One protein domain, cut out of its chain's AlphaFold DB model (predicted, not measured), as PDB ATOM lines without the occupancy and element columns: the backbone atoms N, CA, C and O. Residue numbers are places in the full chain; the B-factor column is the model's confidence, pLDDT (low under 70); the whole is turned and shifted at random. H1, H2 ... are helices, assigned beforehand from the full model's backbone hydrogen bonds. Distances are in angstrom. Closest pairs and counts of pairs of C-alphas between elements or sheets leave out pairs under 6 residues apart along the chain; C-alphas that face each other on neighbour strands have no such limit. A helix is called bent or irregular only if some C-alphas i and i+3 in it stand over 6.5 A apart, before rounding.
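What this domain is: This is residues 129 to 200 of the 215 residues of an uncharacterized protein of Monosporascus sp. CRB-9-2 (UniProt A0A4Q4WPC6). An extended stretch, residues 129 to 143, runs past the bend of a V-shaped helix, H2, to the small helix H1; a long loop returns to H2, and its residues 162 to 168 stick out. The printed part has 72 residues, under half in the named helices, H1 then H2: all helix, no named strand. It is loose, radius of gyration of the C-alphas 15.0 A, and flat, spanning 41 by 35 by 16 A.

Where its parts are: H1, residues 144 to 150, begins at C-alpha 144 (6.886, 28.514, 32.797). H2, residues 173 to 198, was assigned as one helix by its hydrogen bonds but is bent: C-alphas 182 and 185 are 9.3 A apart. Arm H2a, residues 173 to 182, spans 14.9 A and is irregular, C-alphas 174 and 177 being 7.6 A apart; arm H2b, residues 185 to 198, spans 19.9 A, ending at C-alpha 198 (4.561, 65.092, 40.801).

How they stand to each other: H1 and H2a are near each other, with 5 pairs of C-alphas within 10 A. H1 and H2b are apart. H2a and H2b are close but not clearly touching, their closest C-alphas, Ala 180 and Arg 187, 6.9 A apart, at a steep tilt of 57 degrees, opposite ways. Every O i to N i+4 pair is within hydrogen-bond range in H1 and H2b, 4 of 6 in H2a.

The domain as a whole: The farthest C-alphas, Asp 130 and Gln 163, are 44.0 A apart. The printed part has no cut; the link H1 to H2 is long, 22 residues. pLDDT is under 70 at residues 139 to 143, 152 and 159 to 169.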
ATOM      1  N   SER A 129      24.246  53.004  42.057       77.94
ATOM      2  CA  SER A 129      25.374  53.899  42.311       77.94
ATOM      3  C   SER A 129      24.832  55.256  42.759       77.94
ATOM      4  O   SER A 129      23.624  55.479  42.697       77.94
ATOM      5  N   ASP A 130      25.713  56.179  43.133       76.69
ATOM      6  CA  ASP A 130      25.323  57.513  43.611       76.69
ATOM      7  C   ASP A 130      24.494  58.325  42.596       76.69
ATOM      8  O   ASP A 130      23.787  59.250  42.982       76.69
ATOM      9  N   TRP A 131      24.569  57.994  41.301       81.25
ATOM     10  CA  TRP A 131      23.930  58.760  40.223       81.25
ATOM     11  C   TRP A 131      23.005  57.939  39.315       81.25
ATOM     12  O   TRP A 131      22.277  58.518  38.509       81.25
ATOM     13  N   VAL A 132      23.010  56.605  39.413       81.44
ATOM     14  CA  VAL A 132      22.124  55.750  38.610       81.44
ATOM     15  C   VAL A 132      21.675  54.511  39.366       81.44
ATOM     16  O   VAL A 132      22.474  53.810  39.991       81.44
ATOM     17  N   THR A 133      20.389  54.207  39.209       82.69
ATOM     18  CA  THR A 133      19.753  52.989  39.700       82.69
ATOM     19  C   THR A 133      19.191  52.204  38.525       82.69
ATOM     20  O   THR A 133      18.455  52.751  37.706       82.69
ATOM     21  N   VAL A 134      19.501  50.907  38.449       81.75
ATOM     22  CA  VAL A 134      19.017  50.047  37.362       81.75
ATOM     23  C   VAL A 134      17.874  49.167  37.858       81.75
ATOM     24  O   VAL A 134      18.030  48.374  38.787       81.75
ATOM     25  N   GLY A 135      16.716  49.287  37.209       79.69
ATOM     26  CA  GLY A 135      15.556  48.432  37.443       79.69
ATOM     27  C   GLY A 135      15.359  47.453  36.295       79.69
ATOM     28  O   GLY A 135      15.283  47.856  35.140       79.69
ATOM     29  N   MET A 136      15.246  46.167  36.620       78.94
ATOM     30  CA  MET A 136      14.950  45.122  35.640       78.94
ATOM     31  C   MET A 136      13.458  44.782  35.648       78.94
ATOM     32  O   MET A 136      12.811  44.809  36.697       78.94
ATOM     33  N   VAL A 137      12.936  44.425  34.475       81.44
ATOM     34  CA  VAL A 137      11.599  43.843  34.295       81.44
ATOM     35  C   VAL A 137      11.708  42.324  34.132       81.44
ATOM     36  O   VAL A 137      12.711  41.809  33.636       81.44
ATOM     37  N   ARG A 138      10.667  41.579  34.512       74.75
ATOM     38  CA  ARG A 138      10.533  40.151  34.196       74.75
ATOM     39  C   ARG A 138      10.044  39.995  32.756       74.75
ATOM     40  O   ARG A 138       8.850  40.024  32.476       74.75
ATOM     41  N   GLY A 139      10.984  39.824  31.835       62.97
ATOM     42  CA  GLY A 139      10.732  39.851  30.393       62.97
ATOM     43  C   GLY A 139      10.128  38.594  29.754       62.97
ATOM     44  O   GLY A 139      10.456  38.340  28.604       62.97
ATOM     45  N   TYR A 140       9.300  37.781  30.428       67.31
ATOM     46  CA  TYR A 140       8.801  36.534  29.815       67.31
ATOM     47  C   TYR A 140       7.370  36.155  30.218       67.31
ATOM     48  O   TYR A 140       7.141  35.400  31.165       67.31
ATOM     49  N   VAL A 141       6.409  36.601  29.410       62.19
ATOM     50  CA  VAL A 141       4.996  36.167  29.452       62.19
ATOM     51  C   VAL A 141       4.818  34.703  29.026       62.19
ATOM     52  O   VAL A 141       3.829  34.071  29.363       62.19
ATOM     53  N   SER A 142       5.806  34.145  28.324       59.97
ATOM     54  CA  SER A 142       5.897  32.728  27.956       59.97
ATOM     55  C   SER A 142       6.725  31.898  28.942       59.97
ATOM     56  O   SER A 142       6.945  30.710  28.706       59.97
ATOM     57  N   SER A 143       7.216  32.491  30.039       69.62
ATOM     58  CA  SER A 143       7.949  31.713  31.039       69.62
ATOM     59  C   SER A 143       7.029  30.692  31.694       69.62
ATOM     60  O   SER A 143       5.858  30.960  31.961       69.62
ATOM     61  N   GLN A 144       7.594  29.537  32.031       70.25
ATOM     62  CA  GLN A 144       6.886  28.514  32.797       70.25
ATOM     63  C   GLN A 144       6.359  29.084  34.121       70.25
ATOM     64  O   GLN A 144       5.222  28.825  34.478       70.25
ATOM     65  N   ALA A 145       7.134  29.946  34.791       72.38
ATOM     66  CA  ALA A 145       6.708  30.616  36.017       72.38
ATOM     67  C   ALA A 145       5.480  31.525  35.817       72.38
ATOM     68  O   ALA A 145       4.618  31.588  36.691       72.38
ATOM     69  N   PHE A 146       5.378  32.218  34.677       77.38
ATOM     70  CA  PHE A 146       4.197  33.014  34.350       77.38
ATOM     71  C   PHE A 146       2.991  32.121  34.040       77.38
ATOM     72  O   PHE A 146       1.906  32.370  34.556       77.38
ATOM     73  N   ILE A 147       3.183  31.066  33.241       78.38
ATOM     74  CA  ILE A 147       2.121  30.110  32.894       78.38
ATOM     75  C   ILE A 147       1.593  29.405  34.148       78.38
ATOM     76  O   ILE A 147       0.382  29.281  34.299       78.38
ATOM     77  N   ASP A 148       2.465  29.003  35.068       75.81
ATOM     78  CA  ASP A 148       2.074  28.369  36.329       75.81
ATOM     79  C   ASP A 148       1.302  29.331  37.246       75.81
ATOM     80  O   ASP A 148       0.366  28.920  37.926       75.81
ATOM     81  N   HIS A 149       1.687  30.613  37.276       77.50
ATOM     82  CA  HIS A 149       1.082  31.599  38.173       77.50
ATOM     83  C   HIS A 149      -0.217  32.210  37.623       77.50
ATOM     84  O   HIS A 149      -1.143  32.476  38.384       77.50
ATOM     85  N   TYR A 150      -0.292  32.452  36.310       82.69
ATOM     86  CA  TYR A 150      -1.397  33.167  35.668       82.69
ATOM     87  C   TYR A 150      -2.121  32.367  34.582       82.69
ATOM     88  O   TYR A 150      -3.223  32.757  34.214       82.69
ATOM     89  N   GLY A 151      -1.553  31.287  34.045       80.19
ATOM     90  CA  GLY A 151      -2.097  30.551  32.898       80.19
ATOM     91  C   GLY A 151      -1.621  31.079  31.536       80.19
ATOM     92  O   GLY A 151      -1.334  32.264  31.361       80.19
ATOM     93  N   GLY A 152      -1.551  30.182  30.544       69.44
ATOM     94  CA  GLY A 152      -0.909  30.429  29.241       69.44
ATOM     95  C   GLY A 152      -1.624  31.381  28.272       69.44
ATOM     96  O   GLY A 152      -1.030  31.740  27.266       69.44
ATOM     97  N   ASN A 153      -2.849  31.825  28.574       71.75
ATOM     98  CA  ASN A 153      -3.644  32.733  27.728       71.75
ATOM     99  C   ASN A 153      -4.165  33.956  28.499       71.75
ATOM    100  O   ASN A 153      -5.224  34.507  28.195       71.75
ATOM    101  N   THR A 154      -3.450  34.371  29.541       79.75
ATOM    102  CA  THR A 154      -3.926  35.452  30.401       79.75
ATOM    103  C   THR A 154      -3.743  36.824  29.768       79.75
ATOM    104  O   THR A 154      -2.637  37.230  29.414       79.75
ATOM    105  N   ALA A 155      -4.843  37.578  29.687       82.50
ATOM    106  CA  ALA A 155      -4.842  38.933  29.163       82.50
ATOM    107  C   ALA A 155      -3.954  39.864  30.010       82.50
ATOM    108  O   ALA A 155      -4.091  39.949  31.241       82.50
ATOM    109  N   LEU A 156      -3.077  40.594  29.317       79.31
ATOM    110  CA  LEU A 156      -2.148  41.581  29.878       79.31
ATOM    111  C   LEU A 156      -2.543  43.026  29.574       79.31
ATOM    112  O   LEU A 156      -1.883  43.952  30.027       79.31
ATOM    113  N   ALA A 157      -3.598  43.243  28.804       78.88
ATOM    114  CA  ALA A 157      -4.136  44.565  28.547       78.88
ATOM    115  C   ALA A 157      -5.609  44.461  28.135       78.88
ATOM    116  O   ALA A 157      -6.038  43.378  27.728       78.88
ATOM    117  N   PRO A 158      -6.364  45.568  28.198       78.88
ATOM    118  CA  PRO A 158      -7.728  45.629  27.679       78.88
ATOM    119  C   PRO A 158      -7.803  45.331  26.174       78.88
ATOM    120  O   PRO A 158      -6.982  45.825  25.396       78.88
ATOM    121  N   ASP A 159      -8.835  44.598  25.746       69.50
ATOM    122  CA  ASP A 159      -9.019  44.162  24.347       69.50
ATOM    123  C   ASP A 159      -9.245  45.324  23.362       69.50
ATOM    124  O   ASP A 159      -8.962  45.221  22.170       69.50
ATOM    125  N   LYS A 160      -9.721  46.477  23.848       64.50
ATOM    126  CA  LYS A 160     -10.159  47.615  23.019       64.50
ATOM    127  C   LYS A 160      -9.143  48.756  22.917       64.50
ATOM    128  O   LYS A 160      -9.533  49.914  22.789       64.50
ATOM    129  N   ARG A 161      -7.838  48.450  22.915       59.00
ATOM    130  CA  ARG A 161      -6.784  49.481  22.792       59.00
ATOM    131  C   ARG A 161      -6.930  50.366  21.545       59.00
ATOM    132  O   ARG A 161      -6.677  51.560  21.615       59.00
ATOM    133  N   ALA A 162      -7.406  49.817  20.430       53.19
ATOM    134  CA  ALA A 162      -7.545  50.547  19.167       53.19
ATOM    135  C   ALA A 162      -8.849  51.367  19.020       53.19
ATOM    136  O   ALA A 162      -8.981  52.113  18.055       53.19
ATOM    137  N   GLN A 163      -9.829  51.214  19.923       53.25
ATOM    138  CA  GLN A 163     -11.188  51.754  19.728       53.25
ATOM    139  C   GLN A 163     -11.461  53.049  20.507       53.25
ATOM    140  O   GLN A 163     -12.425  53.752  20.207       53.25
ATOM    141  N   THR A 164     -10.627  53.399  21.487       53.19
ATOM    142  CA  THR A 164     -10.730  54.670  22.211       53.19
ATOM    143  C   THR A 164      -9.812  55.712  21.575       53.19
ATOM    144  O   THR A 164      -8.631  55.471  21.346       53.19
ATOM    145  N   LYS A 165     -10.345  56.912  21.312       54.12
ATOM    146  CA  LYS A 165      -9.618  58.041  20.693       54.12
ATOM    147  C   LYS A 165      -8.446  58.586  21.525       54.12
ATOM    148  O   LYS A 165      -7.772  59.503  21.073       54.12
ATOM    149  N   SER A 166      -8.210  58.055  22.724       55.12
ATOM    150  CA  SER A 166      -7.116  58.478  23.591       55.12
ATOM    151  C   SER A 166      -6.322  57.260  24.074       55.12
ATOM    152  O   SER A 166      -6.870  56.446  24.825       55.12
ATOM    153  N   PRO A 167      -5.043  57.125  23.678       54.69
ATOM    154  CA  PRO A 167      -4.186  55.996  24.042       54.69
ATOM    155  C   PRO A 167      -3.751  55.981  25.519       54.69
ATOM    156  O   PRO A 167      -2.942  55.145  25.911       54.69
ATOM    157  N   LEU A 168      -4.273  56.894  26.346       58.16
ATOM    158  CA  LEU A 168      -3.891  57.073  27.751       58.16
ATOM    159  C   LEU A 168      -5.026  56.780  28.752       58.16
ATOM    160  O   LEU A 168      -4.798  56.855  29.952       58.16
ATOM    161  N   LEU A 169      -6.242  56.446  28.293       62.84
ATOM    162  CA  LEU A 169      -7.448  56.374  29.144       62.84
ATOM    163  C   LEU A 169      -8.020  54.955  29.323       62.84
ATOM    164  O   LEU A 169      -9.232  54.782  29.437       62.84
ATOM    165  N   TYR A 170      -7.183  53.920  29.317       71.75
ATOM    166  CA  TYR A 170      -7.658  52.550  29.537       71.75
ATOM    167  C   TYR A 170      -7.790  52.227  31.028       71.75
ATOM    168  O   TYR A 170      -6.889  52.541  31.807       71.75
ATOM    169  N   ASP A 171      -8.857  51.520  31.412       76.19
ATOM    170  CA  ASP A 171      -8.926  50.919  32.744       76.19
ATOM    171  C   ASP A 171      -7.908  49.775  32.844       76.19
ATOM    172  O   ASP A 171      -8.045  48.711  32.237       76.19
ATOM    173  N   THR A 172      -6.840  50.034  33.594       82.75
ATOM    174  CA  THR A 172      -5.765  49.077  33.852       82.75
ATOM    175  C   THR A 172      -5.887  48.415  35.220       82.75
ATOM    176  O   THR A 172      -5.048  47.576  35.554       82.75
ATOM    177  N   GLN A 173      -6.910  48.753  36.014       85.62
ATOM    178  CA  GLN A 173      -7.106  48.228  37.366       85.62
ATOM    179  C   GLN A 173      -7.085  46.685  37.407       85.62
ATOM    180  O   GLN A 173      -6.326  46.146  38.222       85.62
ATOM    181  N   PRO A 174      -7.726  45.953  36.467       88.31
ATOM    182  CA  PRO A 174      -7.700  44.484  36.455       88.31
ATOM    183  C   PRO A 174      -6.322  43.859  36.173       88.31
ATOM    184  O   PRO A 174      -6.133  42.647  36.317       88.31
ATOM    185  N   TYR A 175      -5.348  44.656  35.728       86.50
ATOM    186  CA  TYR A 175      -4.030  44.193  35.287       86.50
ATOM    187  C   TYR A 175      -2.902  44.605  36.237       86.50
ATOM    188  O   TYR A 175      -1.779  44.131  36.073       86.50
ATOM    189  N   GLN A 176      -3.180  45.423  37.260       87.38
ATOM    190  CA  GLN A 176      -2.147  45.981  38.143       87.38
ATOM    191  C   GLN A 176      -1.294  44.913  38.828       87.38
ATOM    192  O   GLN A 176      -0.076  45.057  38.887       87.38
ATOM    193  N   ASN A 177      -1.896  43.807  39.274       88.06
ATOM    194  CA  ASN A 177      -1.144  42.698  39.865       88.06
ATOM    195  C   ASN A 177      -0.149  42.072  38.865       88.06
ATOM    196  O   ASN A 177       1.009  41.845  39.208       88.06
ATOM    197  N   LYS A 178      -0.559  41.888  37.605       87.06
ATOM    198  CA  LYS A 178       0.303  41.349  36.539       87.06
ATOM    199  C   LYS A 178       1.399  42.338  36.162       87.06
ATOM    200  O   LYS A 178       2.527  41.934  35.912       87.06
ATOM    201  N   TYR A 179       1.090  43.633  36.147       87.50
ATOM    202  CA  TYR A 179       2.079  44.682  35.900       87.50
ATOM    203  C   TYR A 179       3.091  44.796  37.030       87.50
ATOM    204  O   TYR A 179       4.263  45.009  36.752       87.50
ATOM    205  N   ALA A 180       2.678  44.618  38.283       85.94
ATOM    206  CA  ALA A 180       3.608  44.532  39.403       85.94
ATOM    207  C   ALA A 180       4.523  43.307  39.258       85.94
ATOM    208  O   ALA A 180       5.742  43.443  39.327       85.94
ATOM    209  N   TYR A 181       3.950  42.138  38.955       84.00
ATOM    210  CA  TYR A 181       4.717  40.913  38.736       84.00
ATOM    211  C   TYR A 181       5.719  41.044  37.579       84.00
ATOM    212  O   TYR A 181       6.905  40.778  37.753       84.00
ATOM    213  N   LEU A 182       5.262  41.468  36.398       85.06
ATOM    214  CA  LEU A 182       6.092  41.582  35.195       85.06
ATOM    215  C   LEU A 182       7.051  42.773  35.258       85.06
ATOM    216  O   LEU A 182       8.178  42.697  34.782       85.06
ATOM    217  N   GLY A 183       6.608  43.883  35.832       83.75
ATOM    218  CA  GLY A 183       7.371  45.119  35.897       83.75
ATOM    219  C   GLY A 183       8.490  45.091  36.932       83.75
ATOM    220  O   GLY A 183       9.490  45.779  36.733       83.75
ATOM    221  N   ALA A 184       8.347  44.286  37.991       81.75
ATOM    222  CA  ALA A 184       9.335  44.108  39.054       81.75
ATOM    223  C   ALA A 184       9.966  45.449  39.501       81.75
ATOM    224  O   ALA A 184       9.272  46.464  39.608       81.75
ATOM    225  N   THR A 185      11.277  45.477  39.756       81.44
ATOM    226  CA  THR A 185      12.001  46.688  40.175       81.44
ATOM    227  C   THR A 185      11.916  47.807  39.136       81.44
ATOM    228  O   THR A 185      11.828  48.971  39.514       81.44
ATOM    229  N   GLY A 186      11.893  47.481  37.838       85.94
ATOM    230  CA  GLY A 186      11.763  48.479  36.773       85.94
ATOM    231  C   GLY A 186      10.491  49.318  36.908       85.94
ATOM    232  O   GLY A 186      10.547  50.544  36.852       85.94
ATOM    233  N   ARG A 187       9.348  48.675  37.172       87.56
ATOM    234  CA  ARG A 187       8.083  49.390  37.394       87.56
ATOM    235  C   ARG A 187       8.126  50.245  38.655       87.56
ATOM    236  O   ARG A 187       7.615  51.357  38.607       87.56
ATOM    237  N   HIS A 188       8.696  49.750  39.755       86.31
ATOM    238  CA  HIS A 188       8.806  50.547  40.983       86.31
ATOM    239  C   HIS A 188       9.604  51.828  40.739       86.31
ATOM    240  O   HIS A 188       9.076  52.901  40.988       86.31
ATOM    241  N   LEU A 189      10.784  51.732  40.121       87.00
ATOM    242  CA  LEU A 189      11.608  52.907  39.830       87.00
ATOM    243  C   LEU A 189      10.909  53.935  38.938       87.00
ATOM    244  O   LEU A 189      11.012  55.130  39.193       87.00
ATOM    245  N   ILE A 190      10.186  53.482  37.909       87.88
ATOM    246  CA  ILE A 190       9.419  54.385  37.042       87.88
ATOM    247  C   ILE A 190       8.329  55.096  37.851       87.88
ATOM    248  O   ILE A 190       8.208  56.314  37.765       87.88
ATOM    249  N   ILE A 191       7.541  54.360  38.639       88.31
ATOM    250  CA  ILE A 191       6.461  54.946  39.445       88.31
ATOM    251  C   ILE A 191       7.013  55.895  40.516       88.31
ATOM    252  O   ILE A 191       6.462  56.975  40.705       88.31
ATOM    253  N   ASP A 192       8.113  55.532  41.172       87.06
ATOM    254  CA  ASP A 192       8.760  56.364  42.185       87.06
ATOM    255  C   ASP A 192       9.282  57.670  41.580       87.06
ATOM    256  O   ASP A 192       9.056  58.734  42.153       87.06
ATOM    257  N   LEU A 193       9.903  57.615  40.395       85.81
ATOM    258  CA  LEU A 193      10.333  58.806  39.660       85.81
ATOM    259  C   LEU A 193       9.144  59.713  39.312       85.81
ATOM    260  O   LEU A 193       9.190  60.914  39.568       85.81
ATOM    261  N   LEU A 194       8.059  59.142  38.774       86.88
ATOM    262  CA  LEU A 194       6.848  59.905  38.445       86.88
ATOM    263  C   LEU A 194       6.257  60.587  39.687       86.88
ATOM    264  O   LEU A 194       5.876  61.756  39.625       86.88
ATOM    265  N   ASN A 195       6.211  59.880  40.819       87.19
ATOM    266  CA  ASN A 195       5.714  60.423  42.080       87.19
ATOM    267  C   ASN A 195       6.609  61.552  42.613       87.19
ATOM    268  O   ASN A 195       6.091  62.556  43.096       87.19
ATOM    269  N   GLN A 196       7.936  61.424  42.504       84.62
ATOM    270  CA  GLN A 196       8.881  62.471  42.908       84.62
ATOM    271  C   GLN A 196       8.710  63.745  42.079       84.62
ATOM    272  O   GLN A 196       8.681  64.841  42.635       84.62
ATOM    273  N   CYS A 197       8.549  63.609  40.763       85.38
ATOM    274  CA  CYS A 197       8.281  64.743  39.886       85.38
ATOM    275  C   CYS A 197       6.914  65.373  40.170       85.38
ATOM    276  O   CYS A 197       6.809  66.591  40.207       85.38
ATOM    277  N   HIS A 198       5.877  64.569  40.427       83.44
ATOM    278  CA  HIS A 198       4.561  65.092  40.801       83.44
ATOM    279  C   HIS A 198       4.591  65.884  42.116       83.44
ATOM    280  O   HIS A 198       3.865  66.863  42.259       83.44
ATOM    281  N   ALA A 199       5.428  65.467  43.067       86.25
ATOM    282  CA  ALA A 199       5.568  66.109  44.368       86.25
ATOM    283  C   ALA A 199       6.485  67.347  44.365       86.25
ATOM    284  O   ALA A 199       6.633  67.982  45.408       86.25
ATOM    285  N   SER A 200       7.133  67.679  43.244       83.00
ATOM    286  CA  SER A 200       8.090  68.781  43.165       83.00
ATOM    287  C   SER A 200       7.661  69.842  42.163       83.00
ATOM    288  O   SER A 200       7.469  69.559  40.986       83.00
TER     289      SER A 200